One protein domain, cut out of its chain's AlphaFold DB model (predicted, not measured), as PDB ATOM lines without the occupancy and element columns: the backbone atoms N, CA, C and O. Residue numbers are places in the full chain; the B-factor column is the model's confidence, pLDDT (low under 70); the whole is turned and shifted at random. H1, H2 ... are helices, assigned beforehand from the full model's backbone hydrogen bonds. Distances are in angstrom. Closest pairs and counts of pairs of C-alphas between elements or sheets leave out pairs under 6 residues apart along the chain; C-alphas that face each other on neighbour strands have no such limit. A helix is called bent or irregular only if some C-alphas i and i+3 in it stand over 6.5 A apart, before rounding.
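AT A GLANCE: This is residues 6 to 151 of the 436 residues of an uncharacterized protein of Enhygromyxa salina (UniProt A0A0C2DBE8). Eight helices cross one another in a compact body: three helical hairpins, H1 with H2, H3 with H4 and H6 with H7, are joined by H5 and H8, and H4 touches six of the other helices. Residues 72 to 78 stick out at one end of the long axis, and the long link of residues 110 to 128 lies at the other. The printed part has 146 residues, with the named helices H1 to H8 in order along the chain and no named strand, and its class is all helix. It is compact, with a radius of gyration of the C-alphas of 14.7 A and spans of 48 by 31 by 27 A.

HOW THE PARTS SIT: Start at H1, residues 6 to 21, which forms a hairpin with H2, residues 26 to 40: they touch at a shallow tilt of 19 degrees, opposite ways, closest at the C-alphas of Ala 18 and Ala 29, 4.4 A apart. H3, residues 42 to 48, forms a hairpin with the hub, H4, residues 52 to 68; their closest C-alphas, Gly 46 and Pro 52, are 3.7 A apart. Look along H4 for the other helices it touches, among them H2, about perpendicular at 76 degrees, with the C-alphas of Leu 39 and Cys 59 closest at 6.0 A. H5, residues 82 to 97, touches H8, residues 142 to 149, at a steep tilt of 52 degrees, opposite ways; the closest C-alphas are Leu 88 and Thr 148, 5.1 A apart. H8 also touches H4 at a shallow tilt of 21 degrees, the same way, with the C-alphas of Leu 65 and Arg 149 closest at 7.1 A. H6, residues 101 to 109, forms a hairpin with H7, residues 129 to 140, with the C-alphas of Val 103 and Ala 136 closest at 5.0 A. H3 and H6 are apart. In H1, H2, H3, H4, H5, H7 and H8 every O i to N i+4 pair is within hydrogen-bond range; in H6 1 of 5 is, beside 4 of 6 O i to N i+3 pairs.

IN THESE COORDINATES: Find C-alpha 6 at (553.736, 689.949, 744.064); from there H1 runs 22.6 A to C-alpha 21. H2 measures 20.6 A, H4 24.7 A, H5 22.2 A and H7 16.4 A. H6 is irregular, with C-alphas 102 and 105 7.9 A apart. H8 ends at C-alpha 149, (567.328, 678.959, 750.390).

THE WHOLE: The C-alphas of Gly 73 and Pro 119, the two farthest apart, are 48.7 A apart. The printed part has no cut. The links from H4 to H5 and from H6 to H7 are long, and the other five are tight. Look at residues 68 to 82 for pLDDT under 70; the mean of the printed part is 88.4.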
ATOM      1  N   ALA A   6     552.419 690.378 743.600       74.44
ATOM      2  CA  ALA A   6     553.736 689.949 744.064       74.44
ATOM      3  C   ALA A   6     554.752 689.889 742.912       74.44
ATOM      4  O   ALA A   6     555.890 690.335 743.060       74.44
ATOM      5  N   TRP A   7     554.339 689.429 741.729       84.50
ATOM      6  CA  TRP A   7     555.221 689.311 740.566       84.50
ATOM      7  C   TRP A   7     555.704 690.674 740.079       84.50
ATOM      8  O   TRP A   7     556.879 690.847 739.765       84.50
ATOM      9  N   GLU A   8     554.805 691.657 740.032       84.81
ATOM     10  CA  GLU A   8     555.133 693.012 739.587       84.81
ATOM     11  C   GLU A   8     556.060 693.734 740.581       84.81
ATOM     12  O   GLU A   8     556.988 694.437 740.161       84.81
ATOM     13  N   ARG A   9     555.858 693.504 741.887       85.62
ATOM     14  CA  ARG A   9     556.753 693.972 742.955       85.62
ATOM     15  C   ARG A   9     558.161 693.406 742.769       85.62
ATOM     16  O   ARG A   9     559.098 694.178 742.568       85.62
ATOM     17  N   HIS A  10     558.293 692.081 742.736       87.31
ATOM     18  CA  HIS A  10     559.588 691.407 742.610       87.31
ATOM     19  C   HIS A  10     560.306 691.752 741.298       87.31
ATOM     20  O   HIS A  10     561.508 692.021 741.284       87.31
ATOM     21  N   ARG A  11     559.566 691.852 740.186       90.31
ATOM     22  CA  ARG A  11     560.093 692.327 738.897       90.31
ATOM     23  C   ARG A  11     560.731 693.712 739.019       90.31
ATOM     24  O   ARG A  11     561.820 693.936 738.490       90.31
ATOM     25  N   SER A  12     560.059 694.639 739.698       87.50
ATOM     26  CA  SER A  12     560.540 696.014 739.869       87.50
ATOM     27  C   SER A  12     561.798 696.071 740.737       87.50
ATOM     28  O   SER A  12     562.769 696.737 740.367       87.50
ATOM     29  N   SER A  13     561.832 695.320 741.839       86.06
ATOM     30  CA  SER A  13     563.010 695.220 742.707       86.06
ATOM     31  C   SER A  13     564.216 694.611 741.991       86.06
ATOM     32  O   SER A  13     565.316 695.163 742.052       86.06
ATOM     33  N   LEU A  14     564.027 693.503 741.264       90.06
ATOM     34  CA  LEU A  14     565.098 692.862 740.495       90.06
ATOM     35  C   LEU A  14     565.623 693.781 739.384       90.06
ATOM     36  O   LEU A  14     566.830 693.829 739.150       90.06
ATOM     37  N   ALA A  15     564.752 694.568 738.741       91.19
ATOM     38  CA  ALA A  15     565.165 695.555 737.745       91.19
ATOM     39  C   ALA A  15     566.038 696.664 738.357       91.19
ATOM     40  O   ALA A  15     567.056 697.046 737.768       91.19
ATOM     41  N   ALA A  16     565.689 697.144 739.555       87.00
ATOM     42  CA  ALA A  16     566.510 698.103 740.290       87.00
ATOM     43  C   ALA A  16     567.891 697.517 740.638       87.00
ATOM     44  O   ALA A  16     568.915 698.170 740.424       87.00
ATOM     45  N   GLN A  17     567.939 696.260 741.092       85.19
ATOM     46  CA  GLN A  17     569.199 695.570 741.386       85.19
ATOM     47  C   GLN A  17     570.058 695.353 740.142       85.19
ATOM     48  O   GLN A  17     571.262 695.603 740.188       85.19
ATOM     49  N   ALA A  18     569.457 694.934 739.026       90.62
ATOM     50  CA  ALA A  18     570.158 694.787 737.756       90.62
ATOM     51  C   ALA A  18     570.820 696.108 737.342       90.62
ATOM     52  O   ALA A  18     572.002 696.130 737.000       90.62
ATOM     53  N   GLY A  19     570.084 697.221 737.452       88.31
ATOM     54  CA  GLY A  19     570.614 698.565 737.220       88.31
ATOM     55  C   GLY A  19     571.800 698.903 738.127       88.31
ATOM     56  O   GLY A  19     572.817 699.395 737.637       88.31
ATOM     57  N   PHE A  20     571.699 698.584 739.420       83.12
ATOM     58  CA  PHE A  20     572.761 698.826 740.400       83.12
ATOM     59  C   PHE A  20     574.040 698.030 740.102       83.12
ATOM     60  O   PHE A  20     575.137 698.588 740.142       83.12
ATOM     61  N   VAL A  21     573.924 696.737 739.779       87.06
ATOM     62  CA  VAL A  21     575.099 695.869 739.589       87.06
ATOM     63  C   VAL A  21     575.682 695.920 738.178       87.06
ATOM     64  O   VAL A  21     576.812 695.479 738.003       87.06
ATOM     65  N   ARG A  22     574.986 696.480 737.178       89.50
ATOM     66  CA  ARG A  22     575.413 696.486 735.760       89.50
ATOM     67  C   ARG A  22     576.837 696.985 735.532       89.50
ATOM     68  O   ARG A  22     577.577 696.388 734.752       89.50
ATOM     69  N   SER A  23     577.233 698.058 736.212       83.25
ATOM     70  CA  SER A  23     578.578 698.636 736.087       83.25
ATOM     71  C   SER A  23     579.663 697.816 736.795       83.25
ATOM     72  O   SER A  23     580.840 697.955 736.470       83.25
ATOM     73  N   TYR A  24     579.283 696.949 737.735       81.81
ATOM     74  CA  TYR A  24     580.203 696.167 738.558       81.81
ATOM     75  C   TYR A  24     580.294 694.690 738.136       81.81
ATOM     76  O   TYR A  24     581.363 694.076 738.188       81.81
ATOM     77  N   SER A  25     579.179 694.105 737.711       90.62
ATOM     78  CA  SER A  25     579.051 692.721 737.266       90.62
ATOM     79  C   SER A  25     578.041 692.622 736.120       90.62
ATOM     80  O   SER A  25     576.846 692.428 736.359       90.62
ATOM     81  N   PRO A  26     578.502 692.714 734.858       92.75
ATOM     82  CA  PRO A  26     577.638 692.531 733.696       92.75
ATOM     83  C   PRO A  26     576.963 691.155 733.659       92.75
ATOM     84  O   PRO A  26     575.828 691.051 733.211       92.75
ATOM     85  N   VAL A  27     577.631 690.105 734.156       94.31
ATOM     86  CA  VAL A  27     577.047 688.754 734.209       94.31
ATOM     87  C   VAL A  27     575.909 688.687 735.224       94.31
ATOM     88  O   VAL A  27     574.831 688.214 734.892       94.31
ATOM     89  N   THR A  28     576.095 689.235 736.428       93.31
ATOM     90  CA  THR A  28     575.033 689.281 737.445       93.31
ATOM     91  C   THR A  28     573.871 690.152 736.981       93.31
ATOM     92  O   THR A  28     572.723 689.762 737.151       93.31
ATOM     93  N   ALA A  29     574.148 691.294 736.349       94.25
ATOM     94  CA  ALA A  29     573.099 692.141 735.791       94.25
ATOM     95  C   ALA A  29     572.277 691.406 734.729       94.25
ATOM     96  O   ALA A  29     571.055 691.413 734.805       94.25
ATOM     97  N   ALA A  30     572.926 690.687 733.811       95.88
ATOM     98  CA  ALA A  30     572.221 689.927 732.787       95.88
ATOM     99  C   ALA A  30     571.382 688.775 733.358       95.88
ATOM    100  O   ALA A  30     570.274 688.549 732.879       95.88
ATOM    101  N   LEU A  31     571.865 688.079 734.397       95.69
ATOM    102  CA  LEU A  31     571.078 687.067 735.116       95.69
ATOM    103  C   LEU A  31     569.789 687.679 735.693       95.69
ATOM    104  O   LEU A  31     568.700 687.140 735.493       95.69
ATOM    105  N   LEU A  32     569.904 688.836 736.352       95.00
ATOM    106  CA  LEU A  32     568.759 689.563 736.910       95.00
ATOM    107  C   LEU A  32     567.829 690.106 735.815       95.00
ATOM    108  O   LEU A  32     566.613 690.037 735.951       95.00
ATOM    109  N   GLU A  33     568.376 690.601 734.705       95.75
ATOM    110  CA  GLU A  33     567.599 691.082 733.557       95.75
ATOM    111  C   GLU A  33     566.775 689.963 732.921       95.75
ATOM    112  O   GLU A  33     565.609 690.188 732.602       95.75
ATOM    113  N   GLN A  34     567.322 688.747 732.801       96.06
ATOM    114  CA  GLN A  34     566.535 687.608 732.322       96.06
ATOM    115  C   GLN A  34     565.401 687.260 733.285       96.06
ATOM    116  O   GLN A  34     564.277 687.062 732.831       96.06
ATOM    117  N   ALA A  35     565.648 687.275 734.598       94.25
ATOM    118  CA  ALA A  35     564.589 687.087 735.587       94.25
ATOM    119  C   ALA A  35     563.480 688.152 735.458       94.25
ATOM    120  O   ALA A  35     562.295 687.820 735.472       94.25
ATOM    121  N   VAL A  36     563.846 689.421 735.245       95.00
ATOM    122  CA  VAL A  36     562.894 690.519 734.992       95.00
ATOM    123  C   VAL A  36     562.076 690.272 733.724       95.00
ATOM    124  O   VAL A  36     560.858 690.464 733.740       95.00
ATOM    125  N   THR A  37     562.713 689.847 732.629       95.00
ATOM    126  CA  THR A  37     562.024 689.546 731.366       95.00
ATOM    127  C   THR A  37     561.089 688.343 731.506       95.00
ATOM    128  O   THR A  37     559.957 688.408 731.030       95.00
ATOM    129  N   TRP A  38     561.517 687.279 732.192       94.69
ATOM    130  CA  TRP A  38     560.681 686.107 732.460       94.69
ATOM    131  C   TRP A  38     559.449 686.467 733.292       94.69
ATOM    132  O   TRP A  38     558.347 686.076 732.925       94.69
ATOM    133  N   LEU A  39     559.599 687.269 734.353       93.31
ATOM    134  CA  LEU A  39     558.474 687.705 735.192       93.31
ATOM    135  C   LEU A  39     557.521 688.679 734.477       93.31
ATOM    136  O   LEU A  39     556.349 688.766 734.841       93.31
ATOM    137  N   ALA A  40     557.998 689.423 733.471       93.69
ATOM    138  CA  ALA A  40     557.183 690.393 732.740       93.69
ATOM    139  C   ALA A  40     556.137 689.733 731.820       93.69
ATOM    140  O   ALA A  40     554.993 690.197 731.773       93.69
ATOM    141  N   ASP A  41     556.542 688.688 731.091       93.50
ATOM    142  CA  ASP A  41     555.694 687.890 730.193       93.50
ATOM    143  C   ASP A  41     556.236 686.447 730.071       93.50
ATOM    144  O   ASP A  41     556.946 686.123 729.112       93.50
ATOM    145  N   PRO A  42     555.910 685.557 731.029       93.06
ATOM    146  CA  PRO A  42     556.444 684.194 731.057       93.06
ATOM    147  C   PRO A  42     556.056 683.380 729.827       93.06
ATOM    148  O   PRO A  42     556.860 682.618 729.294       93.06
ATOM    149  N   GLU A  43     554.813 683.538 729.363       93.69
ATOM    150  CA  GLU A  43     554.308 682.794 728.213       93.69
ATOM    151  C   GLU A  43     554.939 683.272 726.909       93.69
ATOM    152  O   GLU A  43     555.340 682.448 726.086       93.69
ATOM    153  N   GLY A  44     555.014 684.590 726.697       95.06
ATOM    154  CA  GLY A  44     555.652 685.161 725.515       95.06
ATOM    155  C   GLY A  44     557.129 684.809 725.464       95.06
ATOM    156  O   GLY A  44     557.595 684.285 724.451       95.06
ATOM    157  N   ARG A  45     557.838 684.996 726.581       94.69
ATOM    158  CA  ARG A  45     559.267 684.705 726.651       94.69
ATOM    159  C   ARG A  45     559.564 683.216 726.525       94.69
ATOM    160  O   ARG A  45     560.501 682.839 725.832       94.69
ATOM    161  N   GLY A  46     558.752 682.357 727.130       94.50
ATOM    162  CA  GLY A  46     558.913 680.919 726.973       94.50
ATOM    163  C   GLY A  46     558.584 680.418 725.565       94.50
ATOM    164  O   GLY A  46     559.259 679.518 725.084       94.50
ATOM    165  N   ARG A  47     557.637 681.035 724.836       96.56
ATOM    166  CA  ARG A  47     557.443 680.745 723.398       96.56
ATOM    167  C   ARG A  47     558.654 681.152 722.563       96.56
ATOM    168  O   ARG A  47     559.033 680.410 721.665       96.56
ATOM    169  N   GLU A  48     559.245 682.306 722.856       96.44
ATOM    170  CA  GLU A  48     560.450 682.789 722.173       96.44
ATOM    171  C   GLU A  48     561.653 681.861 722.398       96.44
ATOM    172  O   GLU A  48     562.390 681.575 721.459       96.44
ATOM    173  N   LEU A  49     561.809 681.345 723.620       95.44
ATOM    174  CA  LEU A  49     562.886 680.427 724.015       95.44
ATOM    175  C   LEU A  49     562.548 678.937 723.792       95.44
ATOM    176  O   LEU A  49     563.295 678.051 724.201       95.44
ATOM    177  N   GLY A  50     561.401 678.640 723.174       95.62
ATOM    178  CA  GLY A  50     560.985 677.276 722.833       95.62
ATOM    179  C   GLY A  50     560.500 676.398 723.996       95.62
ATOM    180  O   GLY A  50     560.175 675.238 723.752       95.62
ATOM    181  N   ASP A  51     560.392 676.922 725.223       95.75
ATOM    182  CA  ASP A  51     559.872 676.194 726.390       95.75
ATOM    183  C   ASP A  51     559.012 677.079 727.330       95.75
ATOM    184  O   ASP A  51     559.485 677.601 728.349       95.75
ATOM    185  N   PRO A  52     557.712 677.264 727.012       94.50
ATOM    186  CA  PRO A  52     556.762 677.997 727.856       94.50
ATOM    187  C   PRO A  52     556.597 677.448 729.273       94.50
ATOM    188  O   PRO A  52     556.350 678.220 730.203       94.50
ATOM    189  N   ASN A  53     556.706 676.129 729.438       95.19
ATOM    190  CA  ASN A  53     556.475 675.483 730.726       95.19
ATOM    191  C   ASN A  53     557.671 675.694 731.653       95.19
ATOM    192  O   ASN A  53     557.470 676.064 732.808       95.19
ATOM    193  N   ALA A  54     558.896 675.553 731.137       95.62
ATOM    194  CA  ALA A  54     560.107 675.808 731.909       95.62
ATOM    195  C   ALA A  54     560.179 677.248 732.424       95.62
ATOM    196  O   ALA A  54     560.437 677.462 733.607       95.62
ATOM    197  N   VAL A  55     559.906 678.243 731.569       96.31
ATOM    198  CA  VAL A  55     559.920 679.654 731.998       96.31
ATOM    199  C   VAL A  55     558.876 679.905 733.088       96.31
ATOM    200  O   VAL A  55     559.175 680.574 734.075       96.31
ATOM    201  N   ARG A  56     557.669 679.337 732.956       94.38
ATOM    202  CA  ARG A  56     556.630 679.453 733.988       94.38
ATOM    203  C   ARG A  56     557.070 678.832 735.312       94.38
ATOM    204  O   ARG A  56     556.963 679.498 736.338       94.38
ATOM    205  N   GLU A  57     557.588 677.606 735.285       95.44
ATOM    206  CA  GLU A  57     558.051 676.910 736.490       95.44
ATOM    207  C   GLU A  57     559.170 677.693 737.195       95.44
ATOM    208  O   GLU A  57     559.160 677.849 738.416       95.44
ATOM    209  N   ILE A  58     560.120 678.240 736.432       95.25
ATOM    210  CA  ILE A  58     561.201 679.072 736.971       95.25
ATOM    211  C   ILE A  58     560.644 680.337 737.625       95.25
ATOM    212  O   ILE A  58     561.071 680.675 738.729       95.25
ATOM    213  N   CYS A  59     559.689 681.020 736.989       94.06
ATOM    214  CA  CYS A  59     559.045 682.198 737.572       94.06
ATOM    215  C   CYS A  59     558.331 681.871 738.887       94.06
ATOM    216  O   CYS A  59     558.491 682.604 739.859       94.06
ATOM    217  N   GLU A  60     557.586 680.763 738.946       93.19
ATOM    218  CA  GLU A  60     556.898 680.323 740.166       93.19
ATOM    219  C   GLU A  60     557.891 680.044 741.305       93.19
ATOM    220  O   GLU A  60     557.699 680.514 742.427       93.19
ATOM    221  N   ARG A  61     558.999 679.349 741.013       92.94
ATOM    222  CA  ARG A  61     560.064 679.078 741.996       92.94
ATOM    223  C   ARG A  61     560.790 680.344 742.440       92.94
ATOM    224  O   ARG A  61     561.112 680.475 743.618       92.94
ATOM    225  N   LEU A  62     561.044 681.267 741.514       91.38
ATOM    226  CA  LEU A  62     561.671 682.551 741.810       91.38
ATOM    227  C   LEU A  62     560.778 683.400 742.718       91.38
ATOM    228  O   LEU A  62     561.262 683.925 743.713       91.38
ATOM    229  N   VAL A  63     559.480 683.501 742.420       89.62
ATOM    230  CA  VAL A  63     558.529 684.239 743.265       89.62
ATOM    231  C   VAL A  63     558.403 683.588 744.639       89.62
ATOM    232  O   VAL A  63     558.426 684.303 745.637       89.62
ATOM    233  N   ALA A  64     558.344 682.254 744.717       89.06
ATOM    234  CA  ALA A  64     558.336 681.548 745.998       89.06
ATOM    235  C   ALA A  64     559.586 681.872 746.833       89.06
ATOM    236  O   ALA A  64     559.459 682.257 747.991       89.06
ATOM    237  N   LEU A  65     560.775 681.810 746.222       86.94
ATOM    238  CA  LEU A  65     562.036 682.167 746.875       86.94
ATOM    239  C   LEU A  65     562.038 683.616 747.388       86.94
ATOM    240  O   LEU A  65     562.497 683.867 748.495       86.94
ATOM    241  N   LEU A  66     561.543 684.565 746.589       84.12
ATOM    242  CA  LEU A  66     561.522 685.986 746.951       84.12
ATOM    243  C   LEU A  66     560.444 686.322 747.994       84.12
ATOM    244  O   LEU A  66     560.573 687.305 748.710       84.12
ATOM    245  N   THR A  67     559.396 685.500 748.102       82.25
ATOM    246  CA  THR A  67     558.325 685.679 749.097       82.25
ATOM    247  C   THR A  67     558.701 685.091 750.460       82.25
ATOM    248  O   THR A  67     558.278 685.612 751.486       82.25
ATOM    249  N   GLU A  68     559.491 684.011 750.499       69.69
ATOM    250  CA  GLU A  68     559.922 683.360 751.751       69.69
ATOM    251  C   GLU A  68     560.780 684.275 752.653       69.69
ATOM    252  O   GLU A  68     560.792 684.084 753.868       69.69
ATOM    253  N   ASP A  69     561.461 685.275 752.079       57.88
ATOM    254  CA  ASP A  69     562.344 686.220 752.781       57.88
ATOM    255  C   ASP A  69     561.687 687.607 753.048       57.88
ATOM    256  O   ASP A  69     562.393 688.526 753.467       57.88
ATOM    257  N   ASP A  70     560.360 687.775 752.882       52.62
ATOM    258  CA  ASP A  70     559.596 688.932 753.418       52.62
ATOM    259  C   ASP A  70     559.578 688.837 754.970       52.62
ATOM    260  O   ASP A  70     558.575 688.520 755.613       52.62
ATOM    261  N   ILE A  71     560.742 689.023 755.600       45.34
ATOM    262  CA  ILE A  71     560.906 689.010 757.054       45.34
ATOM    263  C   ILE A  71     560.366 690.338 757.593       45.34
ATOM    264  O   ILE A  71     560.966 691.397 757.395       45.34
ATOM    265  N   GLU A  72     559.243 690.283 758.314       35.94
ATOM    266  CA  GLU A  72     558.719 691.421 759.076       35.94
ATOM    267  C   GLU A  72     559.819 692.043 759.961       35.94
ATOM    268  O   GLU A  72     560.403 691.380 760.817       35.94
ATOM    269  N   GLY A  73     560.065 693.347 759.795       36.81
ATOM    270  CA  GLY A  73     560.826 694.152 760.758       36.81
ATOM    271  C   GLY A  73     562.262 694.525 760.381       36.81
ATOM    272  O   GLY A  73     562.918 695.195 761.177       36.81
ATOM    273  N   VAL A  74     562.751 694.173 759.188       37.72
ATOM    274  CA  VAL A  74     564.072 694.614 758.694       37.72
ATOM    275  C   VAL A  74     563.904 695.766 757.695       37.72
ATOM    276  O   VAL A  74     564.203 695.643 756.513       37.72
ATOM    277  N   ASP A  75     563.429 696.920 758.176       38.38
ATOM    278  CA  ASP A  75     563.432 698.170 757.400       38.38
ATOM    279  C   ASP A  75     564.869 698.713 757.332       38.38
ATOM    280  O   ASP A  75     565.298 699.568 758.109       38.38
ATOM    281  N   THR A  76     565.675 698.117 756.453       39.28
ATOM    282  CA  THR A  76     567.075 698.523 756.246       39.28
ATOM    283  C   THR A  76     567.207 699.669 755.246       39.28
ATOM    284  O   THR A  76     568.318 700.157 755.033       39.28
ATOM    285  N   GLY A  77     566.112 700.107 754.607       37.06
ATOM    286  CA  GLY A  77     566.165 701.020 753.461       37.06
ATOM    287  C   GLY A  77     566.951 700.458 752.262       37.06
ATOM    288  O   GLY A  77     567.313 701.209 751.356       37.06
ATOM    289  N   TRP A  78     567.250 699.155 752.265       44.84
ATOM    290  CA  TRP A  78     567.888 698.413 751.180       44.84
ATOM    291  C   TRP A  78     566.839 697.558 750.462       44.84
ATOM    292  O   TRP A  78     565.839 697.182 751.052       44.84
ATOM    293  N   ILE A  79     567.052 697.284 749.171       51.28
ATOM    294  CA  ILE A  79     566.086 696.593 748.300       51.28
ATOM    295  C   ILE A  79     565.735 695.212 748.892       51.28
ATOM    296  O   ILE A  79     566.618 694.356 748.944       51.28
ATOM    297  N   ASP A  80     564.469 694.998 749.271       53.19
ATOM    298  CA  ASP A  80     563.959 693.801 749.976       53.19
ATOM    299  C   ASP A  80     564.365 692.476 749.296       53.19
ATOM    300  O   ASP A  80     564.774 691.514 749.939       53.19
ATOM    301  N   ASP A  81     564.399 692.460 747.962       58.38
ATOM    302  CA  ASP A  81     564.753 691.281 747.160       58.38
ATOM    303  C   ASP A  81     566.270 691.056 746.977       58.38
ATOM    304  O   ASP A  81     566.685 690.195 746.192       58.38
ATOM    305  N   LEU A  82     567.145 691.862 747.593       68.94
ATOM    306  CA  LEU A  82     568.590 691.814 747.316       68.94
ATOM    307  C   LEU A  82     569.229 690.529 747.835       68.94
ATOM    308  O   LEU A  82     570.078 689.931 747.169       68.94
ATOM    309  N   GLN A  83     568.839 690.097 749.029       74.62
ATOM    310  CA  GLN A  83     569.458 688.942 749.659       74.62
ATOM    311  C   GLN A  83     569.146 687.628 748.914       74.62
ATOM    312  O   GLN A  83     570.109 686.925 748.584       74.62
ATOM    313  N   PRO A  84     567.885 687.301 748.563       81.94
ATOM    314  CA  PRO A  84     567.587 686.084 747.806       81.94
ATOM    315  C   PRO A  84     568.214 686.094 746.405       81.94
ATOM    316  O   PRO A  84     568.751 685.081 745.955       81.94
ATOM    317  N   ALA A  85     568.237 687.248 745.730       83.19
ATOM    318  CA  ALA A  85     568.862 687.379 744.416       83.19
ATOM    319  C   ALA A  85     570.385 687.145 744.462       83.19
ATOM    320  O   ALA A  85     570.947 686.468 743.596       83.19
ATOM    321  N   LEU A  86     571.078 687.655 745.486       85.50
ATOM    322  CA  LEU A  86     572.505 687.375 745.693       85.50
ATOM    323  C   LEU A  86     572.761 685.896 746.017       85.50
ATOM    324  O   LEU A  86     573.718 685.324 745.491       85.50
ATOM    325  N   ARG A  87     571.898 685.265 746.827       88.88
ATOM    326  CA  ARG A  87     571.958 683.823 747.121       88.88
ATOM    327  C   ARG A  87     571.802 682.990 745.846       88.88
ATOM    328  O   ARG A  87     572.598 682.080 745.629       88.88
ATOM    329  N   LEU A  88     570.842 683.328 744.980       91.75
ATOM    330  CA  LEU A  88     570.584 682.600 743.730       91.75
ATOM    331  C   LEU A  88     571.778 682.686 742.778       91.75
ATOM    332  O   LEU A  88     572.223 681.680 742.225       91.75
ATOM    333  N   ASN A  89     572.339 683.889 742.636       92.44
ATOM    334  CA  ASN A  89     573.538 684.112 741.835       92.44
ATOM    335  C   ASN A  89     574.733 683.302 742.357       92.44
ATOM    336  O   ASN A  89     575.455 682.699 741.562       92.44
ATOM    337  N   ALA A  90     574.930 683.258 743.678       93.31
ATOM    338  CA  ALA A  90     575.990 682.460 744.283       93.31
ATOM    339  C   ALA A  90     575.753 680.955 744.084       93.31
ATOM    340  O   ALA A  90     576.662 680.242 743.669       93.31
ATOM    341  N   ALA A  91     574.525 680.467 744.276       95.19
ATOM    342  CA  ALA A  91     574.187 679.063 744.057       95.19
ATOM    343  C   ALA A  91     574.417 678.628 742.597       95.19
ATOM    344  O   ALA A  91     574.981 677.561 742.363       95.19
ATOM    345  N   LEU A  92     574.057 679.459 741.610       96.88
ATOM    346  CA  LEU A  92     574.353 679.187 740.200       96.88
ATOM    347  C   LEU A  92     575.864 679.190 739.930       96.88
ATOM    348  O   LEU A  92     576.390 678.273 739.296       96.88
ATOM    349  N   HIS A  93     576.578 680.194 740.446       96.62
ATOM    350  CA  HIS A  93     578.028 680.296 740.294       96.62
ATOM    351  C   HIS A  93     578.765 679.111 740.934       96.62
ATOM    352  O   HIS A  93     579.767 678.656 740.395       96.62
ATOM    353  N   TRP A  94     578.250 678.551 742.027       95.88
ATOM    354  CA  TRP A  94     578.784 677.331 742.632       95.88
ATOM    355  C   TRP A  94     578.778 676.143 741.665       95.88
ATOM    356  O   TRP A  94     579.807 675.483 741.526       95.88
ATOM    357  N   TYR A  95     577.678 675.890 740.948       97.62
ATOM    358  CA  TYR A  95     577.656 674.835 739.922       97.62
ATOM    359  C   TYR A  95     578.644 675.129 738.790       97.62
ATOM    360  O   TYR A  95     579.330 674.219 738.324       97.62
ATOM    361  N   VAL A  96     578.774 676.402 738.398       97.88
ATOM    362  CA  VAL A  96     579.759 676.826 737.394       97.88
ATOM    363  C   VAL A  96     581.179 676.536 737.876       97.88
ATOM    364  O   VAL A  96     581.934 675.907 737.147       97.88
ATOM    365  N   LEU A  97     581.549 676.914 739.100       96.69
ATOM    366  CA  LEU A  97     582.884 676.660 739.660       96.69
ATOM    367  C   LEU A  97     583.201 675.165 739.779       96.69
ATOM    368  O   LEU A  97     584.359 674.776 739.634       96.69
ATOM    369  N   ARG A  98     582.184 674.332 740.021       95.69
ATOM    370  CA  ARG A  98     582.323 672.877 740.168       95.69
ATOM    371  C   ARG A  98     582.337 672.095 738.862       95.69
ATOM    372  O   ARG A  98     582.438 670.874 738.928       95.69
ATOM    373  N   ASP A  99     582.254 672.780 737.725       96.88
ATOM    374  CA  ASP A  99     582.202 672.134 736.412       96.88
ATOM    375  C   ASP A  99     581.033 671.141 736.295       96.88
ATOM    376  O   ASP A  99     581.169 670.030 735.790       96.88
ATOM    377  N   ASP A 100     579.864 671.531 736.819       97.94
ATOM    378  CA  ASP A 100     578.659 670.714 736.688       97.94
ATOM    379  C   ASP A 100     578.227 670.660 735.204       97.94
ATOM    380  O   ASP A 100     577.998 671.713 734.595       97.94
ATOM    381  N   PRO A 101     578.069 669.463 734.601       98.06
ATOM    382  CA  PRO A 101     577.693 669.323 733.194       98.06
ATOM    383  C   PRO A 101     576.399 670.050 732.810       98.06
ATOM    384  O   PRO A 101     576.247 670.468 731.662       98.06
ATOM    385  N   ARG A 102     575.473 670.244 733.760       98.31
ATOM    386  CA  ARG A 102     574.191 670.931 733.532       98.31
ATOM    387  C   ARG A 102     574.354 672.425 733.255       98.31
ATOM    388  O   ARG A 102     573.459 673.030 732.675       98.31
ATOM    389  N   VAL A 103     575.484 673.017 733.645       98.00
ATOM    390  CA  VAL A 103     575.792 674.439 733.415       98.00
ATOM    391  C   VAL A 103     576.965 674.643 732.455       98.00
ATOM    392  O   VAL A 103     577.479 675.756 732.350       98.00
ATOM    393  N   ALA A 104     577.388 673.598 731.731       97.56
ATOM    394  CA  ALA A 104     578.536 673.656 730.824       97.56
ATOM    395  C   ALA A 104     578.425 674.801 729.800       97.56
ATOM    396  O   ALA A 104     579.393 675.520 729.559       97.56
ATOM    397  N   GLU A 105     577.221 675.042 729.269       97.25
ATOM    398  CA  GLU A 105     576.955 676.123 728.311       97.25
ATOM    399  C   GLU A 105     577.071 677.534 728.906       97.25
ATOM    400  O   GLU A 105     577.251 678.496 728.159       97.25
ATOM    401  N   LEU A 106     576.977 677.674 730.234       97.19
ATOM    402  CA  LEU A 106     577.133 678.953 730.922       97.19
ATOM    403  C   LEU A 106     578.587 679.280 731.259       97.19
ATOM    404  O   LEU A 106     578.919 680.458 731.368       97.19
ATOM    405  N   ARG A 107     579.467 678.282 731.393       97.69
ATOM    406  CA  ARG A 107     580.874 678.482 731.788       97.69
ATOM    407  C   ARG A 107     581.614 679.551 730.959       97.69
ATOM    408  O   ARG A 107     582.293 680.371 731.574       97.69
ATOM    409  N   PRO A 108     581.442 679.654 729.622       97.81
ATOM    410  CA  PRO A 108     582.088 680.702 728.825       97.81
ATOM    411  C   PRO A 108     581.700 682.143 729.193       97.81
ATOM    412  O   PRO A 108     582.412 683.071 728.823       97.81
ATOM    413  N   TYR A 109     580.595 682.358 729.914       97.56
ATOM    414  CA  TYR A 109     580.154 683.685 730.369       97.56
ATOM    415  C   TYR A 109     580.759 684.093 731.724       97.56
ATOM    416  O   TYR A 109     580.593 685.236 732.162       97.56
ATOM    417  N   PHE A 110     581.447 683.173 732.410       97.44
ATOM    418  CA  PHE A 110     581.991 683.370 733.753       97.44
ATOM    419  C   PHE A 110     583.520 683.459 733.704       97.44
ATOM    420  O   PHE A 110     584.222 682.454 733.630       97.44
ATOM    421  N   ALA A 111     584.060 684.674 733.813       96.25
ATOM    422  CA  ALA A 111     585.503 684.931 733.883       96.25
ATOM    423  C   ALA A 111     586.217 684.213 735.048       96.25
ATOM    424  O   ALA A 111     587.441 684.100 735.068       96.25
ATOM    425  N   THR A 112     585.469 683.770 736.059       96.06
ATOM    426  CA  THR A 112     585.990 683.025 737.209       96.06
ATOM    427  C   THR A 112     586.455 681.607 736.867       96.06
ATOM    428  O   THR A 112     587.275 681.061 737.609       96.06
ATOM    429  N   VAL A 113     586.027 681.039 735.733       96.44
ATOM    430  CA  VAL A 113     586.489 679.740 735.209       96.44
ATOM    431  C   VAL A 113     587.342 679.915 733.946       96.44
ATOM    432  O   VAL A 113     587.429 681.008 733.388       96.44
ATOM    433  N   ALA A 114     588.043 678.859 733.527       94.38
ATOM    434  CA  ALA A 114     589.018 678.940 732.435       94.38
ATOM    435  C   ALA A 114     588.362 679.291 731.086       94.38
ATOM    436  O   ALA A 114     588.894 680.091 730.320       94.38
ATOM    437  N   GLU A 115     587.181 678.741 730.826       95.38
ATOM    438  CA  GLU A 115     586.402 678.913 729.602       95.38
ATOM    439  C   GLU A 115     585.968 680.367 729.409       95.38
ATOM    440  O   GLU A 115     586.010 680.875 728.293       95.38
ATOM    441  N   GLY A 116     585.635 681.077 730.491       94.88
ATOM    442  CA  GLY A 116     585.310 682.503 730.439       94.88
ATOM    443  C   GLY A 116     586.522 683.430 730.333       94.88
ATOM    444  O   GLY A 116     586.363 684.648 730.387       94.88
ATOM    445  N   GLN A 117     587.736 682.886 730.212       92.19
ATOM    446  CA  GLN A 117     588.978 683.624 729.938       92.19
ATOM    447  C   GLN A 117     589.636 683.210 728.613       92.19
ATOM    448  O   GLN A 117     590.629 683.812 728.206       92.19
ATOM    449  N   GLY A 118     589.110 682.172 727.960       91.06
ATOM    450  CA  GLY A 118     589.663 681.607 726.738       91.06
ATOM    451  C   GLY A 118     589.234 682.341 725.462       91.06
ATOM    452  O   GLY A 118     588.469 683.305 725.512       91.06
ATOM    453  N   PRO A 119     589.694 681.865 724.290       91.44
ATOM    454  CA  PRO A 119     589.270 682.396 722.992       91.44
ATOM    455  C   PRO A 119     587.759 682.247 722.751       91.44
ATOM    456  O   PRO A 119     587.179 683.063 722.042       91.44
ATOM    457  N   ASP A 120     587.134 681.249 723.380       93.75
ATOM    458  CA  ASP A 120     585.697 680.971 723.293       93.75
ATOM    459  C   ASP A 120     584.877 681.685 724.382       93.75
ATOM    460  O   ASP A 120     583.693 681.386 724.558       93.75
ATOM    461  N   ALA A 121     585.488 682.610 725.136       95.81
ATOM    462  CA  ALA A 121     584.790 683.390 726.151       95.81
ATOM    463  C   ALA A 121     583.657 684.215 725.524       95.81
ATOM    464  O   ALA A 121     583.808 684.839 724.470       95.81
ATOM    465  N   ARG A 122     582.515 684.243 726.208       96.69
ATOM    466  CA  ARG A 122     581.272 684.861 725.739       96.69
ATOM    467  C   ARG A 122     580.884 686.044 726.602       96.69
ATOM    468  O   ARG A 122     581.295 686.160 727.759       96.69
ATOM    469  N   LYS A 123     580.079 686.946 726.044       95.00
ATOM    470  CA  LYS A 123     579.577 688.110 726.777       95.00
ATOM    471  C   LYS A 123     578.121 687.883 727.147       95.00
ATOM    472  O   LYS A 123     577.350 687.424 726.319       95.00
ATOM    473  N   PRO A 124     577.682 688.275 728.350       93.06
ATOM    474  CA  PRO A 124     576.284 688.106 728.747       93.06
ATOM    475  C   PRO A 124     575.290 688.941 727.908       93.06
ATOM    476  O   PRO A 124     574.085 688.824 728.086       93.06
ATOM    477  N   THR A 125     575.790 689.777 726.991       93.25
ATOM    478  CA  THR A 125     575.022 690.500 725.968       93.25
ATOM    479  C   THR A 125     574.783 689.696 724.685       93.25
ATOM    480  O   THR A 125     574.146 690.220 723.780       93.25
ATOM    481  N   ASP A 126     575.336 688.489 724.559       95.06
ATOM    482  CA  ASP A 126     575.173 687.647 723.372       95.06
ATOM    483  C   ASP A 126     573.730 687.119 723.275       95.06
ATOM    484  O   ASP A 126     573.159 686.691 724.280       95.06
ATOM    485  N   ASP A 127     573.175 687.055 722.061       95.81
ATOM    486  CA  ASP A 127     571.782 686.636 721.811       95.81
ATOM    487  C   ASP A 127     571.465 685.212 722.307       95.81
ATOM    488  O   ASP A 127     570.320 684.888 722.610       95.81
ATOM    489  N   GLU A 128     572.481 684.354 722.426       96.75
ATOM    490  CA  GLU A 128     572.342 682.980 722.925       96.75
ATOM    491  C   GLU A 128     572.276 682.887 724.460       96.75
ATOM    492  O   GLU A 128     571.858 681.855 724.991       96.75
ATOM    493  N   PHE A 129     572.695 683.930 725.192       97.62
ATOM    494  CA  PHE A 129     572.769 683.898 726.657       97.62
ATOM    495  C   PHE A 129     571.426 683.543 727.318       97.62
ATOM    496  O   PHE A 129     571.424 682.659 728.179       97.62
ATOM    497  N   PRO A 130     570.279 684.128 726.917       97.62
ATOM    498  CA  PRO A 130     568.987 683.775 727.494       97.62
ATOM    499  C   PRO A 130     568.622 682.298 727.376       97.62
ATOM    500  O   PRO A 130     568.124 681.715 728.338       97.62
ATOM    501  N   GLN A 131     568.886 681.689 726.216       97.75
ATOM    502  CA  GLN A 131     568.580 680.279 725.990       97.75
ATOM    503  C   GLN A 131     569.477 679.385 726.846       97.75
ATOM    504  O   GLN A 131     568.993 678.466 727.497       97.75
ATOM    505  N   ARG A 132     570.782 679.678 726.889       98.06
ATOM    506  CA  ARG A 132     571.753 678.912 727.687       98.06
ATOM    507  C   ARG A 132     571.473 679.031 729.184       98.06
ATOM    508  O   ARG A 132     571.621 678.057 729.919       98.06
ATOM    509  N   LEU A 133     571.025 680.205 729.633       98.12
ATOM    510  CA  LEU A 133     570.588 680.411 731.007       98.12
ATOM    511  C   LEU A 133     569.318 679.621 731.322       98.12
ATOM    512  O   LEU A 133     569.283 678.950 732.350       98.12
ATOM    513  N   LEU A 134     568.309 679.668 730.444       97.81
ATOM    514  CA  LEU A 134     567.097 678.864 730.598       97.81
ATOM    515  C   LEU A 134     567.453 677.378 730.709       97.81
ATOM    516  O   LEU A 134     567.097 676.750 731.700       97.81
ATOM    517  N   ASN A 135     568.237 676.851 729.764       97.81
ATOM    518  CA  ASN A 135     568.680 675.455 729.757       97.81
ATOM    519  C   ASN A 135     569.348 675.061 731.084       97.81
ATOM    520  O   ASN A 135     569.011 674.030 731.662       97.81
ATOM    521  N   ALA A 136     570.268 675.891 731.589       98.19
ATOM    522  CA  ALA A 136     570.986 675.630 732.831       98.19
ATOM    523  C   ALA A 136     570.074 675.663 734.068       98.19
ATOM    524  O   ALA A 136     570.117 674.750 734.893       98.19
ATOM    525  N   VAL A 137     569.229 676.691 734.203       97.69
ATOM    526  CA  VAL A 137     568.305 676.819 735.343       97.69
ATOM    527  C   VAL A 137     567.274 675.690 735.324       97.69
ATOM    528  O   VAL A 137     567.019 675.088 736.366       97.69
ATOM    529  N   SER A 138     566.744 675.336 734.151       97.12
ATOM    530  CA  SER A 138     565.837 674.197 733.975       97.12
ATOM    531  C   SER A 138     566.504 672.862 734.300       97.12
ATOM    532  O   SER A 138     565.910 672.040 734.993       97.12
ATOM    533  N   ALA A 139     567.746 672.644 733.855       97.75
ATOM    534  CA  ALA A 139     568.482 671.406 734.114       97.75
ATOM    535  C   ALA A 139     568.847 671.227 735.598       97.75
ATOM    536  O   ALA A 139     568.864 670.102 736.101       97.75
ATOM    537  N   LEU A 140     569.141 672.321 736.309       97.94
ATOM    538  CA  LEU A 140     569.331 672.296 737.762       97.94
ATOM    539  C   LEU A 140     567.997 672.143 738.513       97.94
ATOM    540  O   LEU A 140     567.948 671.504 739.565       97.94
ATOM    541  N   GLY A 141     566.916 672.715 737.977       95.81
ATOM    542  CA  GLY A 141     565.556 672.576 738.488       95.81
ATOM    543  C   GLY A 141     565.426 672.975 739.960       95.81
ATOM    544  O   GLY A 141     565.996 673.967 740.414       95.81
ATOM    545  N   ALA A 142     564.682 672.175 740.729       95.00
ATOM    546  CA  ALA A 142     564.445 672.409 742.154       95.00
ATOM    547  C   ALA A 142     565.736 672.505 742.988       95.00
ATOM    548  O   ALA A 142     565.782 673.270 743.949       95.00
ATOM    549  N   GLU A 143     566.792 671.774 742.609       96.00
ATOM    550  CA  GLU A 143     568.049 671.714 743.365       96.00
ATOM    551  C   GLU A 143     568.718 673.092 743.484       96.00
ATOM    552  O   GLU A 143     569.274 673.425 744.532       96.00
ATOM    553  N   LEU A 144     568.643 673.922 742.434       96.38
ATOM    554  CA  LEU A 144     569.170 675.288 742.469       96.38
ATOM    555  C   LEU A 144     568.470 676.123 743.546       96.38
ATOM    556  O   LEU A 144     569.136 676.800 744.329       96.38
ATOM    557  N   PHE A 145     567.142 676.062 743.603       93.81
ATOM    558  CA  PHE A 145     566.344 676.866 744.528       93.81
ATOM    559  C   PHE A 145     566.464 676.365 745.973       93.81
ATOM    560  O   PHE A 145     566.650 677.181 746.872       93.81
ATOM    561  N   GLU A 146     566.490 675.048 746.212       91.88
ATOM    562  CA  GLU A 146     566.738 674.503 747.560       91.88
ATOM    563  C   GLU A 146     568.124 674.882 748.094       91.88
ATOM    564  O   GLU A 146     568.284 675.305 749.245       91.88
ATOM    565  N   ARG A 147     569.145 674.804 747.235       90.44
ATOM    566  CA  ARG A 147     570.492 675.266 747.582       90.44
ATOM    567  C   ARG A 147     570.511 676.770 747.851       90.44
ATOM    568  O   ARG A 147     571.213 677.210 748.753       90.44
ATOM    569  N   THR A 148     569.732 677.546 747.102       90.88
ATOM    570  CA  THR A 148     569.625 679.001 747.270       90.88
ATOM    571  C   THR A 148     569.025 679.386 748.623       90.88
ATOM    572  O   THR A 148     569.570 680.267 749.285       90.88
ATOM    573  N   ARG A 149     567.968 678.701 749.081       86.19
ATOM    574  CA  ARG A 149     567.328 678.959 750.390       86.19
ATOM    575  C   ARG A 149     568.275 678.783 751.568       86.19
ATOM    576  O   ARG A 149     568.248 679.545 752.525       86.19
ATOM    577  N   THR A 150     569.129 677.769 751.488       81.19
ATOM    578  CA  THR A 150     570.129 677.484 752.525       81.19
ATOM    579  C   THR A 150     571.418 678.283 752.333       81.19
ATOM    580  O   THR A 150     572.305 678.245 753.190       81.19
ATOM    581  N   TRP A 151     571.533 679.030 751.229       83.56
ATOM    582  CA  TRP A 151     572.731 679.785 750.913       83.56
ATOM    583  C   TRP A 151     572.866 681.011 751.798       83.56
ATOM    584  O   TRP A 151     571.943 681.791 752.033       83.56
TER     585      TRP A 151